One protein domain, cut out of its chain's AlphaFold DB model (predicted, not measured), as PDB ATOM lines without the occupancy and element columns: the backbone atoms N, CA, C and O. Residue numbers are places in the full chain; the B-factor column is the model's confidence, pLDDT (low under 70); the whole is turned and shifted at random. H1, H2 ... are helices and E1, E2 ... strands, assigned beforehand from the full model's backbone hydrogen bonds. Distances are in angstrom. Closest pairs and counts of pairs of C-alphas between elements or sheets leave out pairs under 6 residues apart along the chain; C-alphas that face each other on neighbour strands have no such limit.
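Overview. This is residues 2 to 65 and 136 to 167 of the 238 residues of an uncharacterized protein of marine sediment metagenome (UniProt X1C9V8). Helix H3 packs along a two-stranded antiparallel ribbon, E1 and E2, while H1 and H2 form an arm leading to it, of which residues 2 to 19 stick out from the body. After E2 a long tail without named elements, residues 144 to 167, runs outward and folds back, its turn at residues 148 to 154 standing free. The printed part has 96 residues, with three named helices followed by two named strands, in the order H1 H2 H3 E1 E2, and its class is mixed. It is loose, with a radius of gyration of the C-alphas of 16.1 A and spans of 43 by 36 by 24 A.

Arrangement. H1, residues 2 to 11, and H2, residues 14 to 23, are apart, though a tight link of 2 residues joins them. H3, residues 33 to 48, is apart from both. The closest C-alphas of H3 and E2, residues 136 to 143, are those of Ala 43 and Val 141, 6.8 A apart. For H3 and E1, residues 56 to 64, they are those of Ala 43 and Ile 56, also 6.8 A apart. E1 and E2 are antiparallel neighbours at 153 degrees, with N 57 and O 142 at 2.9 A and N 136 and O 63 at 2.8 A, within hydrogen-bond range. In H1, H2 and H3 every O i to N i+4 pair is within hydrogen-bond range.

Along the chain. H1 begins at C-alpha 2, (3.296, 38.450, 100.351). From first to last C-alpha, H3 measures 22.3 A, E1 25.9 A and E2 23.2 A. H3 begins at C-alpha 33, (-25.275, 47.282, 133.506), and E2 ends at C-alpha 143, (-2.891, 49.090, 128.430).

Size, cuts and confidence. The two C-alphas farthest apart, those of Lys 2 and Ser 64, are 47.1 A apart. Residues 66 to 135 are not printed, and C-alphas 65 and 136 are 7.1 A apart across this cut. The links H2 to H3 and H3 to E1 are short. The mean pLDDT of the printed part is 89.6, and residues 2 to 8 are under 70.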
ATOM      1  N   LYS A   2       3.278  39.870  99.907       62.28
ATOM      2  CA  LYS A   2       3.296  38.450 100.351       62.28
ATOM      3  C   LYS A   2       3.741  38.229 101.808       62.28
ATOM      4  O   LYS A   2       3.102  37.461 102.507       62.28
ATOM      5  N   ALA A   3       4.775  38.931 102.279       61.97
ATOM      6  CA  ALA A   3       5.261  38.807 103.660       61.97
ATOM      7  C   ALA A   3       4.271  39.347 104.711       61.97
ATOM      8  O   ALA A   3       4.142  38.779 105.784       61.97
ATOM      9  N   LEU A   4       3.539  40.416 104.382       59.06
ATOM     10  CA  LEU A   4       2.521  41.005 105.258       59.06
ATOM     11  C   LEU A   4       1.303  40.083 105.379       59.06
ATOM     12  O   LEU A   4       0.783  39.907 106.473       59.06
ATOM     13  N   LYS A   5       0.922  39.431 104.271       67.12
ATOM     14  CA  LYS A   5      -0.113  38.394 104.256       67.12
ATOM     15  C   LYS A   5       0.300  37.168 105.082       67.12
ATOM     16  O   LYS A   5      -0.454  36.736 105.929       67.12
ATOM     17  N   LEU A   6       1.540  36.699 104.931       65.62
ATOM     18  CA  LEU A   6       2.092  35.585 105.721       65.62
ATOM     19  C   LEU A   6       2.161  35.865 107.232       65.62
ATOM     20  O   LEU A   6       2.048  34.943 108.030       65.62
ATOM     21  N   ILE A   7       2.383  37.121 107.629       68.25
ATOM     22  CA  ILE A   7       2.353  37.541 109.036       68.25
ATOM     23  C   ILE A   7       0.904  37.632 109.523       68.25
ATOM     24  O   ILE A   7       0.613  37.133 110.604       68.25
ATOM     25  N   ALA A   8      -0.004  38.213 108.735       69.06
ATOM     26  CA  ALA A   8      -1.423  38.253 109.076       69.06
ATOM     27  C   ALA A   8      -1.975  36.834 109.276       69.06
ATOM     28  O   ALA A   8      -2.433  36.528 110.366       69.06
ATOM     29  N   ASP A   9      -1.779  35.934 108.313       74.19
ATOM     30  CA  ASP A   9      -2.265  34.547 108.372       74.19
ATOM     31  C   ASP A   9      -1.648  33.738 109.538       74.19
ATOM     32  O   ASP A   9      -2.185  32.712 109.940       74.19
ATOM     33  N   LYS A  10      -0.505  34.178 110.089       78.62
ATOM     34  CA  LYS A  10       0.165  33.521 111.224       78.62
ATOM     35  C   LYS A  10      -0.296  34.038 112.591       78.62
ATOM     36  O   LYS A  10      -0.224  33.293 113.565       78.62
ATOM     37  N   TYR A  11      -0.670  35.312 112.688       78.81
ATOM     38  CA  TYR A  11      -0.954  35.982 113.967       78.81
ATOM     39  C   TYR A  11      -2.407  36.443 114.110       78.81
ATOM     40  O   TYR A  11      -2.789  36.901 115.185       78.81
ATOM     41  N   PHE A  12      -3.201  36.348 113.047       84.19
ATOM     42  CA  PHE A  12      -4.615  36.679 113.032       84.19
ATOM     43  C   PHE A  12      -5.425  35.398 112.862       84.19
ATOM     44  O   PHE A  12      -5.344  34.731 111.835       84.19
ATOM     45  N   ASP A  13      -6.193  35.070 113.893       88.62
ATOM     46  CA  ASP A  13      -7.069  33.909 113.935       88.62
ATOM     47  C   ASP A  13      -8.524  34.399 113.891       88.62
ATOM     48  O   ASP A  13      -8.993  35.102 114.795       88.62
ATOM     49  N   GLU A  14      -9.217  34.081 112.795       90.38
ATOM     50  CA  GLU A  14     -10.600  34.505 112.557       90.38
ATOM     51  C   GLU A  14     -11.580  33.890 113.560       90.38
ATOM     52  O   GLU A  14     -12.535  34.562 113.955       90.38
ATOM     53  N   ASP A  15     -11.330  32.662 114.020       92.38
ATOM     54  CA  ASP A  15     -12.202  31.970 114.968       92.38
ATOM     55  C   ASP A  15     -12.093  32.610 116.355       92.38
ATOM     56  O   ASP A  15     -13.107  32.856 117.020       92.38
ATOM     57  N   ILE A  16     -10.873  32.959 116.780       89.69
ATOM     58  CA  ILE A  16     -10.648  33.716 118.021       89.69
ATOM     59  C   ILE A  16     -11.349  35.078 117.943       89.69
ATOM     60  O   ILE A  16     -12.084  35.450 118.865       89.69
ATOM     61  N   LEU A  17     -11.190  35.806 116.832       90.31
ATOM     62  CA  LEU A  17     -11.857  37.096 116.646       90.31
ATOM     63  C   LEU A  17     -13.383  36.957 116.684       90.31
ATOM     64  O   LEU A  17     -14.052  37.722 117.383       90.31
ATOM     65  N   PHE A  18     -13.940  35.987 115.957       94.12
ATOM     66  CA  PHE A  18     -15.377  35.733 115.930       94.12
ATOM     67  C   PHE A  18     -15.917  35.441 117.333       94.12
ATOM     68  O   PHE A  18     -16.950  35.990 117.723       94.12
ATOM     69  N   ASN A  19     -15.198  34.638 118.119       93.75
ATOM     70  CA  ASN A  19     -15.584  34.318 119.489       93.75
ATOM     71  C   ASN A  19     -15.554  35.547 120.408       93.75
ATOM     72  O   ASN A  19     -16.511  35.742 121.161       93.75
ATOM     73  N   HIS A  20     -14.547  36.421 120.301       92.00
ATOM     74  CA  HIS A  20     -14.540  37.688 121.042       92.00
ATOM     75  C   HIS A  20     -15.701  38.598 120.624       92.00
ATOM     76  O   HIS A  20     -16.418  39.118 121.480       92.00
ATOM     77  N   VAL A  21     -15.953  38.755 119.322       92.81
ATOM     78  CA  VAL A  21     -17.085  39.562 118.835       92.81
ATOM     79  C   VAL A  21     -18.405  39.006 119.367       92.81
ATOM     80  O   VAL A  21     -19.228  39.765 119.884       92.81
ATOM     81  N   LYS A  22     -18.600  37.687 119.296       94.75
ATOM     82  CA  LYS A  22     -19.794  37.007 119.808       94.75
ATOM     83  C   LYS A  22     -19.948  37.179 121.319       94.75
ATOM     84  O   LYS A  22     -21.059  37.434 121.776       94.75
ATOM     85  N   HIS A  23     -18.862  37.084 122.080       94.31
ATOM     86  CA  HIS A  23     -18.866  37.288 123.529       94.31
ATOM     87  C   HIS A  23     -19.375  38.688 123.899       94.31
ATOM     88  O   HIS A  23     -20.299  38.814 124.700       94.31
ATOM     89  N   PHE A  24     -18.888  39.724 123.211       94.00
ATOM     90  CA  PHE A  24     -19.334  41.104 123.417       94.00
ATOM     91  C   PHE A  24     -20.651  41.453 122.699       94.00
ATOM     92  O   PHE A  24     -21.074  42.608 122.733       94.00
ATOM     93  N   SER A  25     -21.343  40.506 122.052       92.19
ATOM     94  CA  SER A  25     -22.556  40.761 121.250       92.19
ATOM     95  C   SER A  25     -23.844  40.860 122.079       92.19
ATOM     96  O   SER A  25     -24.870  40.273 121.739       92.19
ATOM     97  N   TYR A  26     -23.820  41.637 123.157       92.00
ATOM     98  CA  TYR A  26     -25.002  41.954 123.962       92.00
ATOM     99  C   TYR A  26     -25.197  43.479 124.091       92.00
ATOM    100  O   TYR A  26     -24.263  44.246 123.812       92.00
ATOM    101  N   PRO A  27     -26.404  43.951 124.473       90.19
ATOM    102  CA  PRO A  27     -26.676  45.375 124.655       90.19
ATOM    103  C   PRO A  27     -25.792  45.983 125.745       90.19
ATOM    104  O   PRO A  27     -25.781  45.535 126.887       90.19
ATOM    105  N   ARG A  28     -25.057  47.029 125.381       93.00
ATOM    106  CA  ARG A  28     -24.074  47.714 126.233       93.00
ATOM    107  C   ARG A  28     -24.145  49.214 125.983       93.00
ATOM    108  O   ARG A  28     -23.203  49.848 125.518       93.00
ATOM    109  N   LEU A  29     -25.347  49.754 126.181       89.12
ATOM    110  CA  LEU A  29     -25.597  51.192 126.123       89.12
ATOM    111  C   LEU A  29     -24.831  51.878 127.254       89.12
ATOM    112  O   LEU A  29     -24.809  51.359 128.370       89.12
ATOM    113  N   SER A  30     -24.252  53.045 127.003       88.75
ATOM    114  CA  SER A  30     -23.520  53.764 128.042       88.75
ATOM    115  C   SER A  30     -24.378  54.058 129.277       88.75
ATOM    116  O   SER A  30     -25.556  54.408 129.170       88.75
ATOM    117  N   GLY A  31     -23.793  53.886 130.458       87.38
ATOM    118  CA  GLY A  31     -24.445  53.990 131.760       87.38
ATOM    119  C   GLY A  31     -25.298  52.784 132.163       87.38
ATOM    120  O   GLY A  31     -25.895  52.814 133.241       87.38
ATOM    121  N   SER A  32     -25.398  51.741 131.330       90.56
ATOM    122  CA  SER A  32     -26.157  50.518 131.644       90.56
ATOM    123  C   SER A  32     -25.311  49.460 132.362       90.56
ATOM    124  O   SER A  32     -24.080  49.491 132.332       90.56
ATOM    125  N   GLU A  33     -25.966  48.460 132.958       93.19
ATOM    126  CA  GLU A  33     -25.275  47.282 133.506       93.19
ATOM    127  C   GLU A  33     -24.520  46.491 132.428       93.19
ATOM    128  O   GLU A  33     -23.458  45.934 132.707       93.19
ATOM    129  N   GLY A  34     -25.003  46.509 131.181       93.38
ATOM    130  CA  GLY A  34     -24.311  45.916 130.039       93.38
ATOM    131  C   GLY A  34     -22.966  46.588 129.741       93.38
ATOM    132  O   GLY A  34     -21.976  45.900 129.504       93.38
ATOM    133  N   GLU A  35     -22.880  47.919 129.825       94.69
ATOM    134  CA  GLU A  35     -21.595  48.626 129.692       94.69
ATOM    135  C   GLU A  35     -20.653  48.270 130.847       94.69
ATOM    136  O   GLU A  35     -19.502  47.908 130.611       94.69
ATOM    137  N   LYS A  36     -21.141  48.288 132.095       95.12
ATOM    138  CA  LYS A  36     -20.328  47.898 133.261       95.12
ATOM    139  C   LYS A  36     -19.808  46.468 133.140       95.12
ATOM    140  O   LYS A  36     -18.662  46.202 133.497       95.12
ATOM    141  N   LYS A  37     -20.640  45.554 132.636       96.06
ATOM    142  CA  LYS A  37     -20.246  44.180 132.323       96.06
ATOM    143  C   LYS A  37     -19.161  44.153 131.243       96.06
ATOM    144  O   LYS A  37     -18.139  43.519 131.466       96.06
ATOM    145  N   ALA A  38     -19.333  44.900 130.151       96.25
ATOM    146  CA  ALA A  38     -18.357  44.951 129.059       96.25
ATOM    147  C   ALA A  38     -16.999  45.494 129.517       96.25
ATOM    148  O   ALA A  38     -15.965  44.942 129.165       96.25
ATOM    149  N   ILE A  39     -16.991  46.533 130.354       96.06
ATOM    150  CA  ILE A  39     -15.766  47.092 130.944       96.06
ATOM    151  C   ILE A  39     -15.018  46.032 131.769       96.06
ATOM    152  O   ILE A  39     -13.793  45.941 131.676       96.06
ATOM    153  N   ARG A  40     -15.739  45.225 132.563       96.38
ATOM    154  CA  ARG A  40     -15.138  44.125 133.337       96.38
ATOM    155  C   ARG A  40     -14.576  43.037 132.425       96.38
ATOM    156  O   ARG A  40     -13.410  42.693 132.573       96.38
ATOM    157  N   GLU A  41     -15.360  42.576 131.456       96.50
ATOM    158  CA  GLU A  41     -14.948  41.531 130.507       96.50
ATOM    159  C   GLU A  41     -13.747  41.970 129.649       96.50
ATOM    160  O   GLU A  41     -12.870  41.161 129.358       96.50
ATOM    161  N   VAL A  42     -13.626  43.258 129.297       96.56
ATOM    162  CA  VAL A  42     -12.426  43.794 128.623       96.56
ATOM    163  C   VAL A  42     -11.193  43.710 129.525       96.56
ATOM    164  O   VAL A  42     -10.127  43.295 129.072       96.56
ATOM    165  N   ALA A  43     -11.316  44.090 130.801       96.44
ATOM    166  CA  ALA A  43     -10.208  43.974 131.746       96.44
ATOM    167  C   ALA A  43      -9.802  42.505 131.959       96.44
ATOM    168  O   ALA A  43      -8.612  42.204 131.989       96.44
ATOM    169  N   GLU A  44     -10.770  41.593 132.052       96.12
ATOM    170  CA  GLU A  44     -10.535  40.146 132.128       96.12
ATOM    171  C   GLU A  44      -9.855  39.617 130.859       96.12
ATOM    172  O   GLU A  44      -8.841  38.932 130.959       96.12
ATOM    173  N   THR A  45     -10.304  40.043 129.677       95.38
ATOM    174  CA  THR A  45      -9.681  39.678 128.393       95.38
ATOM    175  C   THR A  45      -8.212  40.118 128.340       95.38
ATOM    176  O   THR A  45      -7.351  39.364 127.890       95.38
ATOM    177  N   PHE A  46      -7.870  41.311 128.844       95.94
ATOM    178  CA  PHE A  46      -6.463  41.721 128.938       95.94
ATOM    179  C   PHE A  46      -5.649  40.810 129.869       95.94
ATOM    180  O   PHE A  46      -4.504  40.488 129.546       95.94
ATOM    181  N   LYS A  47      -6.227  40.353 130.985       96.00
ATOM    182  CA  LYS A  47      -5.559  39.392 131.878       96.00
ATOM    183  C   LYS A  47      -5.321  38.054 131.196       96.00
ATOM    184  O   LYS A  47      -4.225  37.514 131.293       96.00
ATOM    185  N   GLU A  48      -6.316  37.546 130.475       93.81
ATOM    186  CA  GLU A  48      -6.220  36.287 129.725       93.81
ATOM    187  C   GLU A  48      -5.127  36.336 128.648       93.81
ATOM    188  O   GLU A  48      -4.430  35.348 128.421       93.81
ATOM    189  N   ILE A  49      -4.917  37.505 128.034       91.88
ATOM    190  CA  ILE A  49      -3.848  37.741 127.049       91.88
ATOM    191  C   ILE A  49      -2.457  37.855 127.717       91.88
ATOM    192  O   ILE A  49      -1.432  37.791 127.033       91.88
ATOM    193  N   GLY A  50      -2.395  37.962 129.048       95.81
ATOM    194  CA  GLY A  50      -1.158  37.918 129.833       95.81
ATOM    195  C   GLY A  50      -0.710  39.254 130.428       95.81
ATOM    196  O   GLY A  50       0.447  39.365 130.832       95.81
ATOM    197  N   PHE A  51      -1.584  40.264 130.476       96.69
ATOM    198  CA  PHE A  51      -1.304  41.519 131.182       96.69
ATOM    199  C   PHE A  51      -1.639  41.409 132.669       96.69
ATOM    200  O   PHE A  51      -2.649  40.823 133.059       96.69
ATOM    201  N   ASN A  52      -0.816  42.029 133.510       95.50
ATOM    202  CA  ASN A  52      -1.041  42.042 134.953       95.50
ATOM    203  C   ASN A  52      -1.962  43.202 135.370       95.50
ATOM    204  O   ASN A  52      -2.071  44.213 134.676       95.50
ATOM    205  N   ASP A  53      -2.548  43.117 136.568       94.38
ATOM    206  CA  ASP A  53      -3.435  44.157 137.122       94.38
ATOM    207  C   ASP A  53      -2.809  45.562 137.157       94.38
ATOM    208  O   ASP A  53      -3.501  46.558 136.982       94.38
ATOM    209  N   ALA A  54      -1.491  45.659 137.348       94.19
ATOM    210  CA  ALA A  54      -0.779  46.938 137.373       94.19
ATOM    211  C   ALA A  54      -0.655  47.606 135.986       94.19
ATOM    212  O   ALA A  54      -0.401  48.810 135.898       94.19
ATOM    213  N   GLU A  55      -0.797  46.837 134.905       95.25
ATOM    214  CA  GLU A  55      -0.664  47.314 133.522       95.25
ATOM    215  C   GLU A  55      -2.012  47.725 132.920       95.25
ATOM    216  O   GLU A  55      -2.055  48.581 132.030       95.25
ATOM    217  N   ILE A  56      -3.100  47.137 133.422       97.19
ATOM    218  CA  ILE A  56      -4.471  47.400 132.991       97.19
ATOM    219  C   ILE A  56      -4.981  48.641 133.719       97.19
ATOM    220  O   ILE A  56      -5.206  48.640 134.928       97.19
ATOM    221  N   LYS A  57      -5.177  49.725 132.972       97.00
ATOM    222  CA  LYS A  57      -5.667  50.994 133.505       97.00
ATOM    223  C   LYS A  57      -7.124  51.192 133.130       97.00
ATOM    224  O   LYS A  57      -7.515  50.943 131.994       97.00
ATOM    225  N   ALA A  58      -7.903  51.682 134.088       95.31
ATOM    226  CA  ALA A  58      -9.271  52.124 133.876       95.31
ATOM    227  C   ALA A  58      -9.382  53.604 134.249       95.31
ATOM    228  O   ALA A  58      -9.111  53.978 135.390       95.31
ATOM    229  N   GLU A  59      -9.777  54.439 133.296       95.75
ATOM    230  CA  GLU A  59      -9.939  55.879 133.485       95.75
ATOM    231  C   GLU A  59     -11.420  56.243 133.404       95.75
ATOM    232  O   GLU A  59     -12.047  56.083 132.355       95.75
ATOM    233  N   SER A  60     -11.981  56.693 134.531       93.62
ATOM    234  CA  SER A  60     -13.355  57.192 134.593       93.62
ATOM    235  C   SER A  60     -13.468  58.545 133.901       93.62
ATOM    236  O   SER A  60     -12.647  59.434 134.117       93.62
ATOM    237  N   PHE A  61     -14.543  58.727 133.145       91.62
ATOM    238  CA  PHE A  61     -14.942  60.017 132.601       91.62
ATOM    239  C   PHE A  61     -16.455  60.195 132.727       91.62
ATOM    240  O   PHE A  61     -17.211  59.229 132.828       91.62
ATOM    241  N   ILE A  62     -16.894  61.452 132.729       88.12
ATOM    242  CA  ILE A  62     -18.310  61.813 132.794       88.12
ATOM    243  C   ILE A  62     -18.663  62.571 131.526       88.12
ATOM    244  O   ILE A  62     -17.961  63.503 131.135       88.12
ATOM    245  N   PHE A  63     -19.771  62.197 130.900       86.94
ATOM    246  CA  PHE A  63     -20.311  62.903 129.745       86.94
ATOM    247  C   PHE A  63     -21.830  63.036 129.856       86.94
ATOM    248  O   PHE A  63     -22.464  62.417 130.707       86.94
ATOM    249  N   SER A  64     -22.422  63.877 129.012       86.12
ATOM    250  CA  SER A  64     -23.868  64.097 128.980       86.12
ATOM    251  C   SER A  64     -24.502  63.410 127.777       86.12
ATOM    252  O   SER A  64     -24.011  63.540 126.651       86.12
ATOM    253  N   ASP A  65     -25.635  62.742 127.989       84.38
ATOM    254  CA  ASP A  65     -26.456  62.185 126.907       84.38
ATOM    255  C   ASP A  65     -27.270  63.241 126.136       84.38
ATOM    256  O   ASP A  65     -27.995  62.898 125.193       84.38
ATOM    257  N   ILE A 136     -23.644  60.741 132.627       88.56
ATOM    258  CA  ILE A 136     -23.299  59.326 132.580       88.56
ATOM    259  C   ILE A 136     -21.818  59.209 132.920       88.56
ATOM    260  O   ILE A 136     -20.980  59.844 132.282       88.56
ATOM    261  N   GLU A 137     -21.509  58.397 133.926       90.94
ATOM    262  CA  GLU A 137     -20.143  57.959 134.196       90.94
ATOM    263  C   GLU A 137     -19.844  56.716 133.354       90.94
ATOM    264  O   GLU A 137     -20.633  55.768 133.342       90.94
ATOM    265  N   SER A 138     -18.707  56.718 132.666       93.25
ATOM    266  CA  SER A 138     -18.183  55.576 131.919       93.25
ATOM    267  C   SER A 138     -16.676  55.459 132.148       93.25
ATOM    268  O   SER A 138     -16.080  56.280 132.853       93.25
ATOM    269  N   LYS A 139     -16.056  54.402 131.619       95.31
ATOM    270  CA  LYS A 139     -14.628  54.131 131.798       95.31
ATOM    271  C   LYS A 139     -13.979  53.695 130.499       95.31
ATOM    272  O   LYS A 139     -14.479  52.805 129.817       95.31
ATOM    273  N   ASN A 140     -12.811  54.257 130.223       95.81
ATOM    274  CA  ASN A 140     -11.900  53.720 129.222       95.81
ATOM    275  C   ASN A 140     -10.997  52.686 129.886       95.81
ATOM    276  O   ASN A 140     -10.407  52.975 130.925       95.81
ATOM    277  N   VAL A 141     -10.865  51.506 129.284       96.50
ATOM    278  CA  VAL A 141      -9.902  50.487 129.713       96.50
ATOM    279  C   VAL A 141      -8.794  50.416 128.680       96.50
ATOM    280  O   VAL A 141      -9.064  50.263 127.490       96.50
ATOM    281  N   PHE A 142      -7.548  50.549 129.120       96.94
ATOM    282  CA  PHE A 142      -6.402  50.537 128.225       96.94
ATOM    283  C   PHE A 142      -5.165  49.947 128.894       96.94
ATOM    284  O   PHE A 142      -5.026  49.919 130.115       96.94
ATOM    285  N   ILE A 143      -4.233  49.522 128.052       96.62
ATOM    286  CA  ILE A 143      -2.891  49.090 128.430       96.62
ATOM    287  C   ILE A 143      -1.868  49.977 127.722       96.62
ATOM    288  O   ILE A 143      -2.134  50.522 126.647       96.62
ATOM    289  N   LYS A 144      -0.674  50.113 128.300       93.88
ATOM    290  CA  LYS A 144       0.448  50.798 127.647       93.88
ATOM    291  C   LYS A 144       1.610  49.832 127.490       93.88
ATOM    292  O   LYS A 144       2.274  49.509 128.467       93.88
ATOM    293  N   VAL A 145       1.878  49.422 126.255       92.12
ATOM    294  CA  VAL A 145       3.002  48.534 125.933       92.12
ATOM    295  C   VAL A 145       4.231  49.386 125.597       92.12
ATOM    296  O   VAL A 145       4.215  50.087 124.581       92.12
ATOM    297  N   PRO A 146       5.295  49.384 126.421       89.75
ATOM    298  CA  PRO A 146       6.491  50.166 126.139       89.75
ATOM    299  C   PRO A 146       7.290  49.572 124.971       89.75
ATOM    300  O   PRO A 146       7.325  48.358 124.754       89.75
ATOM    301  N   ALA A 147       7.989  50.432 124.227       88.56
ATOM    302  CA  ALA A 147       8.905  49.987 123.185       88.56
ATOM    303  C   ALA A 147      10.081  49.209 123.804       88.56
ATOM    304  O   ALA A 147      10.779  49.713 124.678       88.56
ATOM    305  N   LYS A 148      10.343  47.984 123.325       86.44
ATOM    306  CA  LYS A 148      11.378  47.104 123.911       86.44
ATOM    307  C   LYS A 148      12.820  47.586 123.708       86.44
ATOM    308  O   LYS A 148      13.692  47.208 124.479       86.44
ATOM    309  N   LYS A 149      13.101  48.331 122.632       89.25
ATOM    310  CA  LYS A 149      14.474  48.660 122.186       89.25
ATOM    311  C   LYS A 149      14.736  50.154 121.991       89.25
ATOM    312  O   LYS A 149      15.813  50.521 121.535       89.25
ATOM    313  N   ILE A 150      13.754  51.006 122.274       89.44
ATOM    314  CA  ILE A 150      13.847  52.450 122.057       89.44
ATOM    315  C   ILE A 150      13.514  53.126 123.380       89.44
ATOM    316  O   ILE A 150      12.566  52.721 124.050       89.44
ATOM    317  N   ASP A 151      14.299  54.141 123.740       87.19
ATOM    318  CA  ASP A 151      14.000  55.029 124.862       87.19
ATOM    319  C   ASP A 151      12.543  55.522 124.752       87.19
ATOM    320  O   ASP A 151      12.177  56.058 123.700       87.19
ATOM    321  N   PRO A 152      11.705  55.363 125.795       81.81
ATOM    322  CA  PRO A 152      10.317  55.821 125.791       81.81
ATOM    323  C   PRO A 152      10.130  57.280 125.358       81.81
ATOM    324  O   PRO A 152       9.101  57.598 124.770       81.81
ATOM    325  N   ASN A 153      11.115  58.152 125.595       84.50
ATOM    326  CA  ASN A 153      11.059  59.566 125.206       84.50
ATOM    327  C   ASN A 153      11.355  59.804 123.716       84.50
ATOM    328  O   ASN A 153      11.084  60.882 123.193       84.50
ATOM    329  N   LYS A 154      11.939  58.813 123.032       87.75
ATOM    330  CA  LYS A 154      12.274  58.850 121.598       87.75
ATOM    331  C   LYS A 154      11.375  57.941 120.762       87.75
ATOM    332  O   LYS A 154      11.396  58.019 119.535       87.75
ATOM    333  N   ALA A 155      10.619  57.056 121.405       87.94
ATOM    334  CA  ALA A 155       9.658  56.192 120.744       87.94
ATOM    335  C   ALA A 155       8.400  56.987 120.353       87.94
ATOM    336  O   ALA A 155       7.846  57.731 121.158       87.94
ATOM    337  N   GLY A 156       7.927  56.811 119.118       88.38
ATOM    338  CA  GLY A 156       6.604  57.291 118.718       88.38
ATOM    339  C   GLY A 156       5.490  56.485 119.394       88.38
ATOM    340  O   GLY A 156       5.677  55.312 119.719       88.38
ATOM    341  N   ASN A 157       4.319  57.099 119.577       90.75
ATOM    342  CA  ASN A 157       3.142  56.418 120.114       90.75
ATOM    343  C   ASN A 157       2.283  55.854 118.977       90.75
ATOM    344  O   ASN A 157       1.936  56.576 118.044       90.75
ATOM    345  N   ILE A 158       1.904  54.582 119.090       91.88
ATOM    346  CA  ILE A 158       0.867  53.961 118.261       91.88
ATOM    347  C   ILE A 158      -0.318  53.679 119.179       91.88
ATOM    348  O   ILE A 158      -0.158  53.015 120.202       91.88
ATOM    349  N   ILE A 159      -1.488  54.209 118.828       94.38
ATOM    350  CA  ILE A 159      -2.717  54.043 119.604       94.38
ATOM    351  C   ILE A 159      -3.670  53.169 118.796       94.38
ATOM    352  O   ILE A 159      -4.048  53.523 117.681       94.38
ATOM    353  N   PHE A 160      -4.064  52.041 119.382       94.44
ATOM    354  CA  PHE A 160      -5.178  51.229 118.911       94.44
ATOM    355  C   PHE A 160      -6.367  51.514 119.819       94.44
ATOM    356  O   PHE A 160      -6.277  51.320 121.031       94.44
ATOM    357  N   SER A 161      -7.461  52.001 119.246       94.94
ATOM    358  CA  SER A 161      -8.686  52.299 119.981       94.94
ATOM    359  C   SER A 161      -9.876  51.611 119.327       94.94
ATOM    360  O   SER A 161      -9.952  51.472 118.105       94.94
ATOM    361  N   ALA A 162     -10.810  51.172 120.163       92.88
ATOM    362  CA  ALA A 162     -12.080  50.612 119.743       92.88
ATOM    363  C   ALA A 162     -13.162  51.060 120.725       92.88
ATOM    364  O   ALA A 162     -12.934  51.124 121.933       92.88
ATOM    365  N   HIS A 163     -14.341  51.362 120.196       92.44
ATOM    366  CA  HIS A 163     -15.516  51.632 121.010       92.44
ATOM    367  C   HIS A 163     -16.154  50.308 121.409       92.44
ATOM    368  O   HIS A 163     -16.522  49.509 120.544       92.44
ATOM    369  N   ILE A 164     -16.262  50.074 122.716       91.12
ATOM    370  CA  ILE A 164     -16.940  48.891 123.237       91.12
ATOM    371  C   ILE A 164     -18.430  49.140 123.423       91.12
ATOM    372  O   ILE A 164     -19.184  48.182 123.452       91.12
ATOM    373  N   ASP A 165     -18.893  50.380 123.531       86.44
ATOM    374  CA  ASP A 165     -20.306  50.684 123.711       86.44
ATOM    375  C   ASP A 165     -21.131  50.359 122.454       86.44
ATOM    376  O   ASP A 165     -20.662  50.402 121.315       86.44
ATOM    377  N   SER A 166     -22.402  50.013 122.662       84.62
ATOM    378  CA  SER A 166     -23.351  49.788 121.569       84.62
ATOM    379  C   SER A 166     -24.379  50.906 121.517       84.62
ATOM    380  O   SER A 166     -24.985  51.254 122.536       84.62
ATOM    381  N   LYS A 167     -24.696  51.374 120.308       78.31
ATOM    382  CA  LYS A 167     -25.886  52.199 120.089       78.31
ATOM    383  C   LYS A 167     -27.117  51.300 120.133       78.31
ATOM    384  O   LYS A 167     -27.385  50.567 119.187       78.31
TER     385      LYS A 167